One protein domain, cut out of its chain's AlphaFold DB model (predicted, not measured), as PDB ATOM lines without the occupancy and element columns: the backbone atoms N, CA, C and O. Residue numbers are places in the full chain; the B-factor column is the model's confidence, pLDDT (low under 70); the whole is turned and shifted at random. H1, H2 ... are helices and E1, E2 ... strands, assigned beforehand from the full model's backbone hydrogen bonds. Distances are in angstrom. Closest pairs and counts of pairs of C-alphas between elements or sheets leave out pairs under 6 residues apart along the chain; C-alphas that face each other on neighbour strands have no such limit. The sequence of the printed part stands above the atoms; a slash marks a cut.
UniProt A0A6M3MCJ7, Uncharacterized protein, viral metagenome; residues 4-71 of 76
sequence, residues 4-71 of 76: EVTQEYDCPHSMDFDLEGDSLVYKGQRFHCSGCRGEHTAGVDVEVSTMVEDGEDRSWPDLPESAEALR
ATOM      1  N   GLU A   4     -49.742 -22.181  29.246       94.94
ATOM      2  CA  GLU A   4     -48.777 -22.434  28.175       94.94
ATOM      3  C   GLU A   4     -48.196 -23.842  28.314       94.94
ATOM      4  O   GLU A   4     -47.924 -24.308  29.421       94.94
ATOM      5  N   VAL A   5     -48.070 -24.546  27.189       97.19
ATOM      6  CA  VAL A   5     -47.487 -25.888  27.126       97.19
ATOM      7  C   VAL A   5     -46.358 -25.852  26.113       97.19
ATOM      8  O   VAL A   5     -46.600 -25.563  24.939       97.19
ATOM      9  N   THR A   6     -45.167 -26.211  26.573       97.31
ATOM     10  CA  THR A   6     -43.958 -26.302  25.755       97.31
ATOM     11  C   THR A   6     -43.386 -27.698  25.902       97.31
ATOM     12  O   THR A   6     -43.437 -28.305  26.976       97.31
ATOM     13  N   GLN A   7     -42.865 -28.236  24.811       97.75
ATOM     14  CA  GLN A   7     -42.128 -29.488  24.818       97.75
ATOM     15  C   GLN A   7     -40.732 -29.259  24.276       97.75
ATOM     16  O   GLN A   7     -40.561 -28.469  23.362       97.75
ATOM     17  N   GLU A   8     -39.757 -29.984  24.798       96.25
ATOM     18  CA  GLU A   8     -38.373 -29.937  24.333       96.25
ATOM     19  C   GLU A   8     -37.935 -31.357  23.986       96.25
ATOM     20  O   GLU A   8     -38.281 -32.306  24.696       96.25
ATOM     21  N   TYR A   9     -37.197 -31.520  22.891       94.81
ATOM     22  CA  TYR A   9     -36.587 -32.796  22.533       94.81
ATOM     23  C   TYR A   9     -35.125 -32.620  22.129       94.81
ATOM     24  O   TYR A   9     -34.783 -31.688  21.397       94.81
ATOM     25  N   ASP A  10     -34.290 -33.567  22.559       90.75
ATOM     26  CA  ASP A  10     -32.889 -33.669  22.145       90.75
ATOM     27  C   ASP A  10     -32.815 -34.457  20.830       90.75
ATOM     28  O   ASP A  10     -33.179 -35.639  20.746       90.75
ATOM     29  N   CYS A  11     -32.407 -33.779  19.755       88.50
ATOM     30  CA  CYS A  11     -32.233 -34.417  18.460       88.50
ATOM     31  C   CYS A  11     -30.852 -35.090  18.383       88.50
ATOM     32  O   CYS A  11     -29.844 -34.389  18.305       88.50
ATOM     33  N   PRO A  12     -30.758 -36.421  18.180       84.75
ATOM     34  CA  PRO A  12     -29.480 -37.151  18.169       84.75
ATOM     35  C   PRO A  12     -28.542 -36.775  17.008       84.75
ATOM     36  O   PRO A  12     -27.411 -37.258  16.913       84.75
ATOM     37  N   HIS A  13     -29.022 -35.959  16.072       85.75
ATOM     38  CA  HIS A  13     -28.303 -35.527  14.880       85.75
ATOM     39  C   HIS A  13     -28.165 -33.998  14.790       85.75
ATOM     40  O   HIS A  13     -27.707 -33.499  13.761       85.75
ATOM     41  N   SER A  14     -28.591 -33.253  15.815       86.25
ATOM     42  CA  SER A  14     -28.606 -31.787  15.839       86.25
ATOM     43  C   SER A  14     -28.525 -31.274  17.292       86.25
ATOM     44  O   SER A  14     -27.977 -31.954  18.148       86.25
ATOM     45  N   MET A  15     -28.981 -30.046  17.540       86.19
ATOM     46  CA  MET A  15     -29.218 -29.465  18.870       86.19
ATOM     47  C   MET A  15     -30.634 -29.765  19.391       86.19
ATOM     48  O   MET A  15     -31.439 -30.344  18.658       86.19
ATOM     49  N   ASP A  16     -30.932 -29.312  20.607       87.50
ATOM     50  CA  ASP A  16     -32.266 -29.365  21.212       87.50
ATOM     51  C   ASP A  16     -33.241 -28.405  20.521       87.50
ATOM     52  O   ASP A  16     -32.846 -27.362  19.980       87.50
ATOM     53  N   PHE A  17     -34.524 -28.767  20.527       92.75
ATOM     54  CA  PHE A  17     -35.583 -27.975  19.910       92.75
ATOM     55  C   PHE A  17     -36.850 -27.944  20.752       92.75
ATOM     56  O   PHE A  17     -37.333 -28.980  21.214       92.75
ATOM     57  N   ASP A  18     -37.449 -26.758  20.787       94.19
ATOM     58  CA  ASP A  18     -38.761 -26.537  21.371       94.19
ATOM     59  C   ASP A  18     -39.886 -26.843  20.371       94.19
ATOM     60  O   ASP A  18     -39.798 -26.582  19.163       94.19
ATOM     61  N   LEU A  19     -40.974 -27.388  20.899       95.44
ATOM     62  CA  LEU A  19     -42.251 -27.602  20.242       95.44
ATOM     63  C   LEU A  19     -43.315 -26.823  21.010       95.44
ATOM     64  O   LEU A  19     -43.467 -26.968  22.223       95.44
ATOM     65  N   GLU A  20     -44.087 -26.029  20.277       95.19
ATOM     66  CA  GLU A  20     -45.124 -25.158  20.825       95.19
ATOM     67  C   GLU A  20     -46.370 -25.187  19.932       95.19
ATOM     68  O   GLU A  20     -46.299 -25.450  18.721       95.19
ATOM     69  N   GLY A  21     -47.529 -24.904  20.530       92.50
ATOM     70  CA  GLY A  21     -48.803 -24.807  19.816       92.50
ATOM     71  C   GLY A  21     -49.130 -26.066  19.005       92.50
ATOM     72  O   GLY A  21     -49.167 -27.171  19.542       92.50
ATOM     73  N   ASP A  22     -49.359 -25.904  17.700       92.38
ATOM     74  CA  ASP A  22     -49.714 -27.009  16.795       92.38
ATOM     75  C   ASP A  22     -48.553 -27.983  16.519       92.38
ATOM     76  O   ASP A  22     -48.766 -29.037  15.916       92.38
ATOM     77  N   SER A  23     -47.331 -27.643  16.945       94.62
ATOM     78  CA  SER A  23     -46.150 -28.507  16.798       94.62
ATOM     79  C   SER A  23     -45.992 -29.498  17.949       94.62
ATOM     80  O   SER A  23     -45.148 -30.388  17.859       94.62
ATOM     81  N   LEU A  24     -46.777 -29.353  19.022       97.25
ATOM     82  CA  LEU A  24     -46.746 -30.264  20.161       97.25
ATOM     83  C   LEU A  24     -47.109 -31.691  19.738       97.25
ATOM     84  O   LEU A  24     -47.957 -31.923  18.870       97.25
ATOM     85  N   VAL A  25     -46.480 -32.655  20.400       97.88
ATOM     86  CA  VAL A  25     -46.593 -34.077  20.088       97.88
ATOM     87  C   VAL A  25     -47.059 -34.891  21.288       97.88
ATOM     88  O   VAL A  25     -46.922 -34.505  22.450       97.88
ATOM     89  N   TYR A  26     -47.630 -36.055  20.998       98.19
ATOM     90  CA  TYR A  26     -47.900 -37.095  21.986       98.19
ATOM     91  C   TYR A  26     -46.994 -38.304  21.737       98.19
ATOM     92  O   TYR A  26     -46.442 -38.492  20.652       98.19
ATOM     93  N   LYS A  27     -46.829 -39.151  22.748       97.94
ATOM     94  CA  LYS A  27     -45.973 -40.334  22.695       97.94
ATOM     95  C   LYS A  27     -46.339 -41.255  21.532       97.94
ATOM     96  O   LYS A  27     -47.507 -41.564  21.302       97.94
ATOM     97  N   GLY A  28     -45.331 -41.701  20.792       97.69
ATOM     98  CA  GLY A  28     -45.502 -42.528  19.599       97.69
ATOM     99  C   GLY A  28     -45.930 -41.754  18.347       97.69
ATOM    100  O   GLY A  28     -46.044 -42.358  17.279       97.69
ATOM    101  N   GLN A  29     -46.162 -40.440  18.427       98.06
ATOM    102  CA  GLN A  29     -46.434 -39.623  17.251       98.06
ATOM    103  C   GLN A  29     -45.154 -39.414  16.442       98.06
ATOM    104  O   GLN A  29     -44.114 -39.030  16.982       98.06
ATOM    105  N   ARG A  30     -45.254 -39.620  15.126       97.38
ATOM    106  CA  ARG A  30     -44.211 -39.222  14.181       97.38
ATOM    107  C   ARG A  30     -44.296 -37.732  13.890       97.38
ATOM    108  O   ARG A  30     -45.383 -37.220  13.617       97.38
ATOM    109  N   PHE A  31     -43.153 -37.066  13.894       95.81
ATOM    110  CA  PHE A  31     -43.028 -35.654  13.563       95.81
ATOM    111  C   PHE A  31     -41.738 -35.390  12.783       95.81
ATOM    112  O   PHE A  31     -40.797 -36.185  12.802       95.81
ATOM    113  N   HIS A  32     -41.712 -34.269  12.066       94.38
ATOM    114  CA  HIS A  32     -40.549 -33.845  11.297       94.38
ATOM    115  C   HIS A  32     -39.652 -32.942  12.153       94.38
ATOM    116  O   HIS A  32     -40.085 -31.881  12.601       94.38
ATOM    117  N   CYS A  33     -38.391 -33.331  12.332       91.25
ATOM    118  CA  CYS A  33     -37.404 -32.537  13.056       91.25
ATOM    119  C   CYS A  33     -36.890 -31.384  12.189       91.25
ATOM    120  O   CYS A  33     -36.345 -31.591  11.103       91.25
ATOM    121  N   SER A  34     -37.018 -30.151  12.676       86.31
ATOM    122  CA  SER A  34     -36.534 -28.947  11.988       86.31
ATOM    123  C   SER A  34     -35.005 -28.891  11.868       86.31
ATOM    124  O   SER A  34     -34.499 -28.336  10.890       86.31
ATOM    125  N   GLY A  35     -34.272 -29.496  12.810       85.38
ATOM    126  CA  GLY A  35     -32.809 -29.555  12.813       85.38
ATOM    127  C   GLY A  35     -32.232 -30.510  11.778       85.38
ATOM    128  O   GLY A  35     -31.579 -30.088  10.823       85.38
ATOM    129  N   CYS A  36     -32.487 -31.808  11.950       90.06
ATOM    130  CA  CYS A  36     -31.909 -32.841  11.086       90.06
ATOM    131  C   CYS A  36     -32.699 -33.068   9.782       90.06
ATOM    132  O   CYS A  36     -32.213 -33.764   8.890       90.06
ATOM    133  N   ARG A  37     -33.900 -32.477   9.652       91.12
ATOM    134  CA  ARG A  37     -34.854 -32.672   8.537       91.12
ATOM    135  C   ARG A  37     -35.350 -34.115   8.368       91.12
ATOM    136  O   ARG A  37     -35.885 -34.472   7.320       91.12
ATOM    137  N   GLY A  38     -35.123 -34.951   9.377       91.88
ATOM    138  CA  GLY A  38     -35.592 -36.328   9.445       91.88
ATOM    139  C   GLY A  38     -36.948 -36.445  10.136       91.88
ATOM    140  O   GLY A  38     -37.482 -35.475  10.676       91.88
ATOM    141  N   GLU A  39     -37.492 -37.658  10.135       95.12
ATOM    142  CA  GLU A  39     -38.653 -38.006  10.952       95.12
ATOM    143  C   GLU A  39     -38.207 -38.676  12.251       95.12
ATOM    144  O   GLU A  39     -37.322 -39.535  12.241       95.12
ATOM    145  N   HIS A  40     -38.860 -38.311  13.351       95.31
ATOM    146  CA  HIS A  40     -38.679 -38.923  14.662       95.31
ATOM    147  C   HIS A  40     -40.027 -39.303  15.261       95.31
ATOM    148  O   HIS A  40     -41.061 -38.714  14.946       95.31
ATOM    149  N   THR A  41     -40.002 -40.284  16.149       97.06
ATOM    150  CA  THR A  41     -41.144 -40.746  16.930       97.06
ATOM    151  C   THR A  41     -40.973 -40.298  18.379       97.06
ATOM    152  O   THR A  41     -40.037 -40.723  19.058       97.06
ATOM    153  N   ALA A  42     -41.871 -39.441  18.863       97.00
ATOM    154  CA  ALA A  42     -41.791 -38.851  20.199       97.00
ATOM    155  C   ALA A  42     -41.838 -39.914  21.314       97.00
ATOM    156  O   ALA A  42     -42.723 -40.774  21.322       97.00
ATOM    157  N   GLY A  43     -40.894 -39.867  22.255       94.44
ATOM    158  CA  GLY A  43     -40.767 -40.837  23.347       94.44
ATOM    159  C   GLY A  43     -40.338 -42.244  22.907       94.44
ATOM    160  O   GLY A  43     -40.448 -43.180  23.699       94.44
ATOM    161  N   VAL A  44     -39.902 -42.411  21.651       94.75
ATOM    162  CA  VAL A  44     -39.403 -43.682  21.094       94.75
ATOM    163  C   VAL A  44     -38.040 -43.488  20.435       94.75
ATOM    164  O   VAL A  44     -37.074 -44.111  20.863       94.75
ATOM    165  N   ASP A  45     -37.958 -42.623  19.420       93.69
ATOM    166  CA  ASP A  45     -36.695 -42.293  18.744       93.69
ATOM    167  C   ASP A  45     -35.937 -41.184  19.486       93.69
ATOM    168  O   ASP A  45     -34.710 -41.156  19.471       93.69
ATOM    169  N   VAL A  46     -36.680 -40.272  20.124       93.19
ATOM    170  CA  VAL A  46     -36.161 -39.137  20.900       93.19
ATOM    171  C   VAL A  46     -36.944 -38.992  22.201       93.19
ATOM    172  O   VAL A  46     -38.162 -39.206  22.224       93.19
ATOM    173  N   GLU A  47     -36.256 -38.633  23.282       94.88
ATOM    174  CA  GLU A  47     -36.909 -38.238  24.528       94.88
ATOM    175  C   GLU A  47     -37.537 -36.851  24.349       94.88
ATOM    176  O   GLU A  47     -36.955 -35.982  23.701       94.88
ATOM    177  N   VAL A  48     -38.751 -36.667  24.874       97.06
ATOM    178  CA  VAL A  48     -39.470 -35.391  24.807       97.06
ATOM    179  C   VAL A  48     -39.921 -35.021  26.211       97.06
ATOM    180  O   VAL A  48     -40.752 -35.714  26.804       97.06
ATOM    181  N   SER A  49     -39.392 -33.918  26.725       97.25
ATOM    182  CA  SER A  49     -39.802 -33.325  27.994       97.25
ATOM    183  C   SER A  49     -41.013 -32.428  27.774       97.25
ATOM    184  O   SER A  49     -41.093 -31.736  26.765       97.25
ATOM    185  N   THR A  50     -41.971 -32.430  28.703       98.06
ATOM    186  CA  THR A  50     -43.143 -31.541  28.656       98.06
ATOM    187  C   THR A  50     -43.112 -30.599  29.852       98.06
ATOM    188  O   THR A  50     -42.958 -31.043  30.985       98.06
ATOM    189  N   MET A  51     -43.289 -29.304  29.605       97.88
ATOM    190  CA  MET A  51     -43.444 -28.269  30.620       97.88
ATOM    191  C   MET A  51     -44.810 -27.603  30.457       97.88
ATOM    192  O   MET A  51     -45.275 -27.361  29.343       97.88
ATOM    193  N   VAL A  52     -45.453 -27.302  31.582       97.50
ATOM    194  CA  VAL A  52     -46.697 -26.535  31.621       97.50
ATOM    195  C   VAL A  52     -46.542 -25.367  32.579       97.50
ATOM    196  O   VAL A  52     -46.212 -25.578  33.749       97.50
ATOM    197  N   GLU A  53     -46.821 -24.164  32.087       95.94
ATOM    198  CA  GLU A  53     -46.871 -22.930  32.869       95.94
ATOM    199  C   GLU A  53     -48.328 -22.471  33.024       95.94
ATOM    200  O   GLU A  53     -49.059 -22.313  32.044       95.94
ATOM    201  N   ASP A  54     -48.767 -22.269  34.267       93.00
ATOM    202  CA  ASP A  54     -50.115 -21.810  34.615       93.00
ATOM    203  C   ASP A  54     -50.020 -20.646  35.612       93.00
ATOM    204  O   ASP A  54     -49.967 -20.816  36.830       93.00
ATOM    205  N   GLY A  55     -49.906 -19.425  35.081       90.31
ATOM    206  CA  GLY A  55     -49.623 -18.246  35.900       90.31
ATOM    207  C   GLY A  55     -48.197 -18.276  36.456       90.31
ATOM    208  O   GLY A  55     -47.243 -18.159  35.695       90.31
ATOM    209  N   GLU A  56     -48.058 -18.378  37.780       91.75
ATOM    210  CA  GLU A  56     -46.754 -18.500  38.460       91.75
ATOM    211  C   GLU A  56     -46.353 -19.968  38.700       91.75
ATOM    212  O   GLU A  56     -45.209 -20.244  39.067       91.75
ATOM    213  N   ASP A  57     -47.277 -20.911  38.481       93.62
ATOM    214  CA  ASP A  57     -47.043 -22.334  38.695       93.62
ATOM    215  C   ASP A  57     -46.402 -22.982  37.462       93.62
ATOM    216  O   ASP A  57     -46.811 -22.756  36.321       93.62
ATOM    217  N   ARG A  58     -45.406 -23.842  37.705       96.31
ATOM    218  CA  ARG A  58     -44.738 -24.651  36.677       96.31
ATOM    219  C   ARG A  58     -44.784 -26.124  37.038       96.31
ATOM    220  O   ARG A  58     -44.532 -26.495  38.185       96.31
ATOM    221  N   SER A  59     -45.070 -26.965  36.052       97.00
ATOM    222  CA  SER A  59     -45.074 -28.420  36.214       97.00
ATOM    223  C   SER A  59     -44.444 -29.131  35.021       97.00
ATOM    224  O   SER A  59     -44.430 -28.603  33.911       97.00
ATOM    225  N   TRP A  60     -43.944 -30.344  35.267       97.62
ATOM    226  CA  TRP A  60     -43.297 -31.202  34.271       97.62
ATOM    227  C   TRP A  60     -44.011 -32.555  34.210       97.62
ATOM    228  O   TRP A  60     -43.528 -33.529  34.791       97.62
ATOM    229  N   PRO A  61     -45.222 -32.612  33.629       97.38
ATOM    230  CA  PRO A  61     -45.936 -33.870  33.471       97.38
ATOM    231  C   PRO A  61     -45.230 -34.782  32.460       97.38
ATOM    232  O   PRO A  61     -44.439 -34.331  31.632       97.38
ATOM    233  N   ASP A  62     -45.586 -36.066  32.488       97.50
ATOM    234  CA  ASP A  62     -45.170 -37.006  31.450       97.50
ATOM    235  C   ASP A  62     -45.676 -36.567  30.065       97.50
ATOM    236  O   ASP A  62     -46.740 -35.948  29.928       97.50
ATOM    237  N   LEU A  63     -44.930 -36.952  29.024       97.88
ATOM    238  CA  LEU A  63     -45.346 -36.790  27.634       97.88
ATOM    239  C   LEU A  63     -46.754 -37.390  27.435       97.88
ATOM    240  O   LEU A  63     -46.953 -38.567  27.753       97.88
ATOM    241  N   PRO A  64     -47.731 -36.645  26.882       98.06
ATOM    242  CA  PRO A  64     -49.090 -37.152  26.734       98.06
ATOM    243  C   PRO A  64     -49.137 -38.455  25.935       98.06
ATOM    244  O   PRO A  64     -48.532 -38.564  24.875       98.06
ATOM    245  N   GLU A  65     -49.906 -39.437  26.401       97.94
ATOM    246  CA  GLU A  65     -49.985 -40.767  25.769       97.94
ATOM    247  C   GLU A  65     -50.883 -40.789  24.510       97.94
ATOM    248  O   GLU A  65     -50.971 -41.797  23.813       97.94
ATOM    249  N   SER A  66     -51.599 -39.698  24.212       98.19
ATOM    250  CA  SER A  66     -52.476 -39.601  23.038       98.19
ATOM    251  C   SER A  66     -52.763 -38.158  22.620       98.19
ATOM    252  O   SER A  66     -52.610 -37.218  23.401       98.19
ATOM    253  N   ALA A  67     -53.290 -37.990  21.402       97.50
ATOM    254  CA  ALA A  67     -53.784 -36.702  20.912       97.50
ATOM    255  C   ALA A  67     -54.900 -36.110  21.794       97.50
ATOM    256  O   ALA A  67     -55.037 -34.894  21.895       97.50
ATOM    257  N   GLU A  68     -55.730 -36.954  22.414       97.94
ATOM    258  CA  GLU A  68     -56.783 -36.495  23.321       97.94
ATOM    259  C   GLU A  68     -56.197 -35.973  24.635       97.94
ATOM    260  O   GLU A  68     -56.576 -34.887  25.074       97.94
ATOM    261  N   ALA A  69     -55.222 -36.692  25.202       97.75
ATOM    262  CA  ALA A  69     -54.502 -36.266  26.398       97.75
ATOM    263  C   ALA A  69     -53.744 -34.952  26.164       97.75
ATOM    264  O   ALA A  69     -53.827 -34.051  26.994       97.75
ATOM    265  N   LEU A  70     -53.090 -34.794  25.007       97.38
ATOM    266  CA  LEU A  70     -52.417 -33.546  24.637       97.38
ATOM    267  C   LEU A  70     -53.408 -32.375  24.559       97.38
ATOM    268  O   LEU A  70     -53.193 -31.332  25.168       97.38
ATOM    269  N   ARG A  71     -54.549 -32.558  23.881       96.00
ATOM    270  CA  ARG A  71     -55.595 -31.519  23.810       96.00
ATOM    271  C   ARG A  71     -56.191 -31.190  25.174       96.00
ATOM    272  O   ARG A  71     -56.585 -30.051  25.397       96.00
TER     273      ARG A  71
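This is residues 4 to 71 of the 76 residues of an uncharacterized protein of viral metagenome (UniProt A0A6M3MCJ7). A twisted wall of four antiparallel strands has one face bare, while loops, a small two-strand hairpin and the last short helix lie toward its other face. The hairpin, E3 and E4, sits toward the E2 side of the wall, clear of the wall's own strands, with residues 21 to 29 leading to it from E2, while residues 60 to 66 lead from E6, at the other edge, to H1. The printed part has 68 residues with six named strands followed by one helix, along the chain E1 E2 E3 E4 E5 E6 H1; the wall runs E2 - E1 - E5 - E6. The class is mostly strand, though under half of the residues are in named elements. The whole is compact, with a radius of gyration of the C-alphas of 11.7 A and spans of 34 by 23 by 18 A.

E1, residues 4 to 10, and E2, residues 16 to 20, form a hairpin, antiparallel at 154 degrees, with N 19 and O 7 at 2.7 A, within hydrogen-bond range. E5, residues 48 to 54, is the other neighbour of E1, antiparallel at 160 degrees, with N 6 and O 51 at 3.0 A and N 51 and O 6 at 2.8 A. E6, residues 57 to 59, forms a hairpin with E5, antiparallel at 162 degrees, with N 52 and O 59 at 2.9 A. E2 and E6 are the edge strands, and the sheet is only just strongly twisted, its C-alphas lying up to 4.5 A off the best plane. E3, residues 30 to 32, and E4, residues 39 to 41, form a separate antiparallel hairpin at 145 degrees, with N 31 and O 40 at 2.9 A. E3 is apart from E1, E2, E5 and E6, and so is E4. H1, residues 67 to 71, is not on the four-stranded sheet, with 1 pair of C-alphas within 10 A; its O i to N i+4 pair is within hydrogen-bond range.

E1 begins at C-alpha 4, (-48.777, -22.434, 28.175), and measures 20.4 A. E2 measures 13.5 A, and E3 and E4 measure 7.1 A and 7.0 A. E5 begins at C-alpha 48, (-39.470, -35.391, 24.807), and measures 19.8 A; E6 measures 6.9 A. H1, 6.2 A long, ends at C-alpha 71, (-55.595, -31.519, 23.810).

The two C-alphas farthest apart are those of Gly 38 and Glu 56, at 35.8 A. The printed part has no cut and no long link; the links E1 to E2 and E5 to E6 are tight. The mean pLDDT of the printed part is 94.5, and no printed residue is under 70.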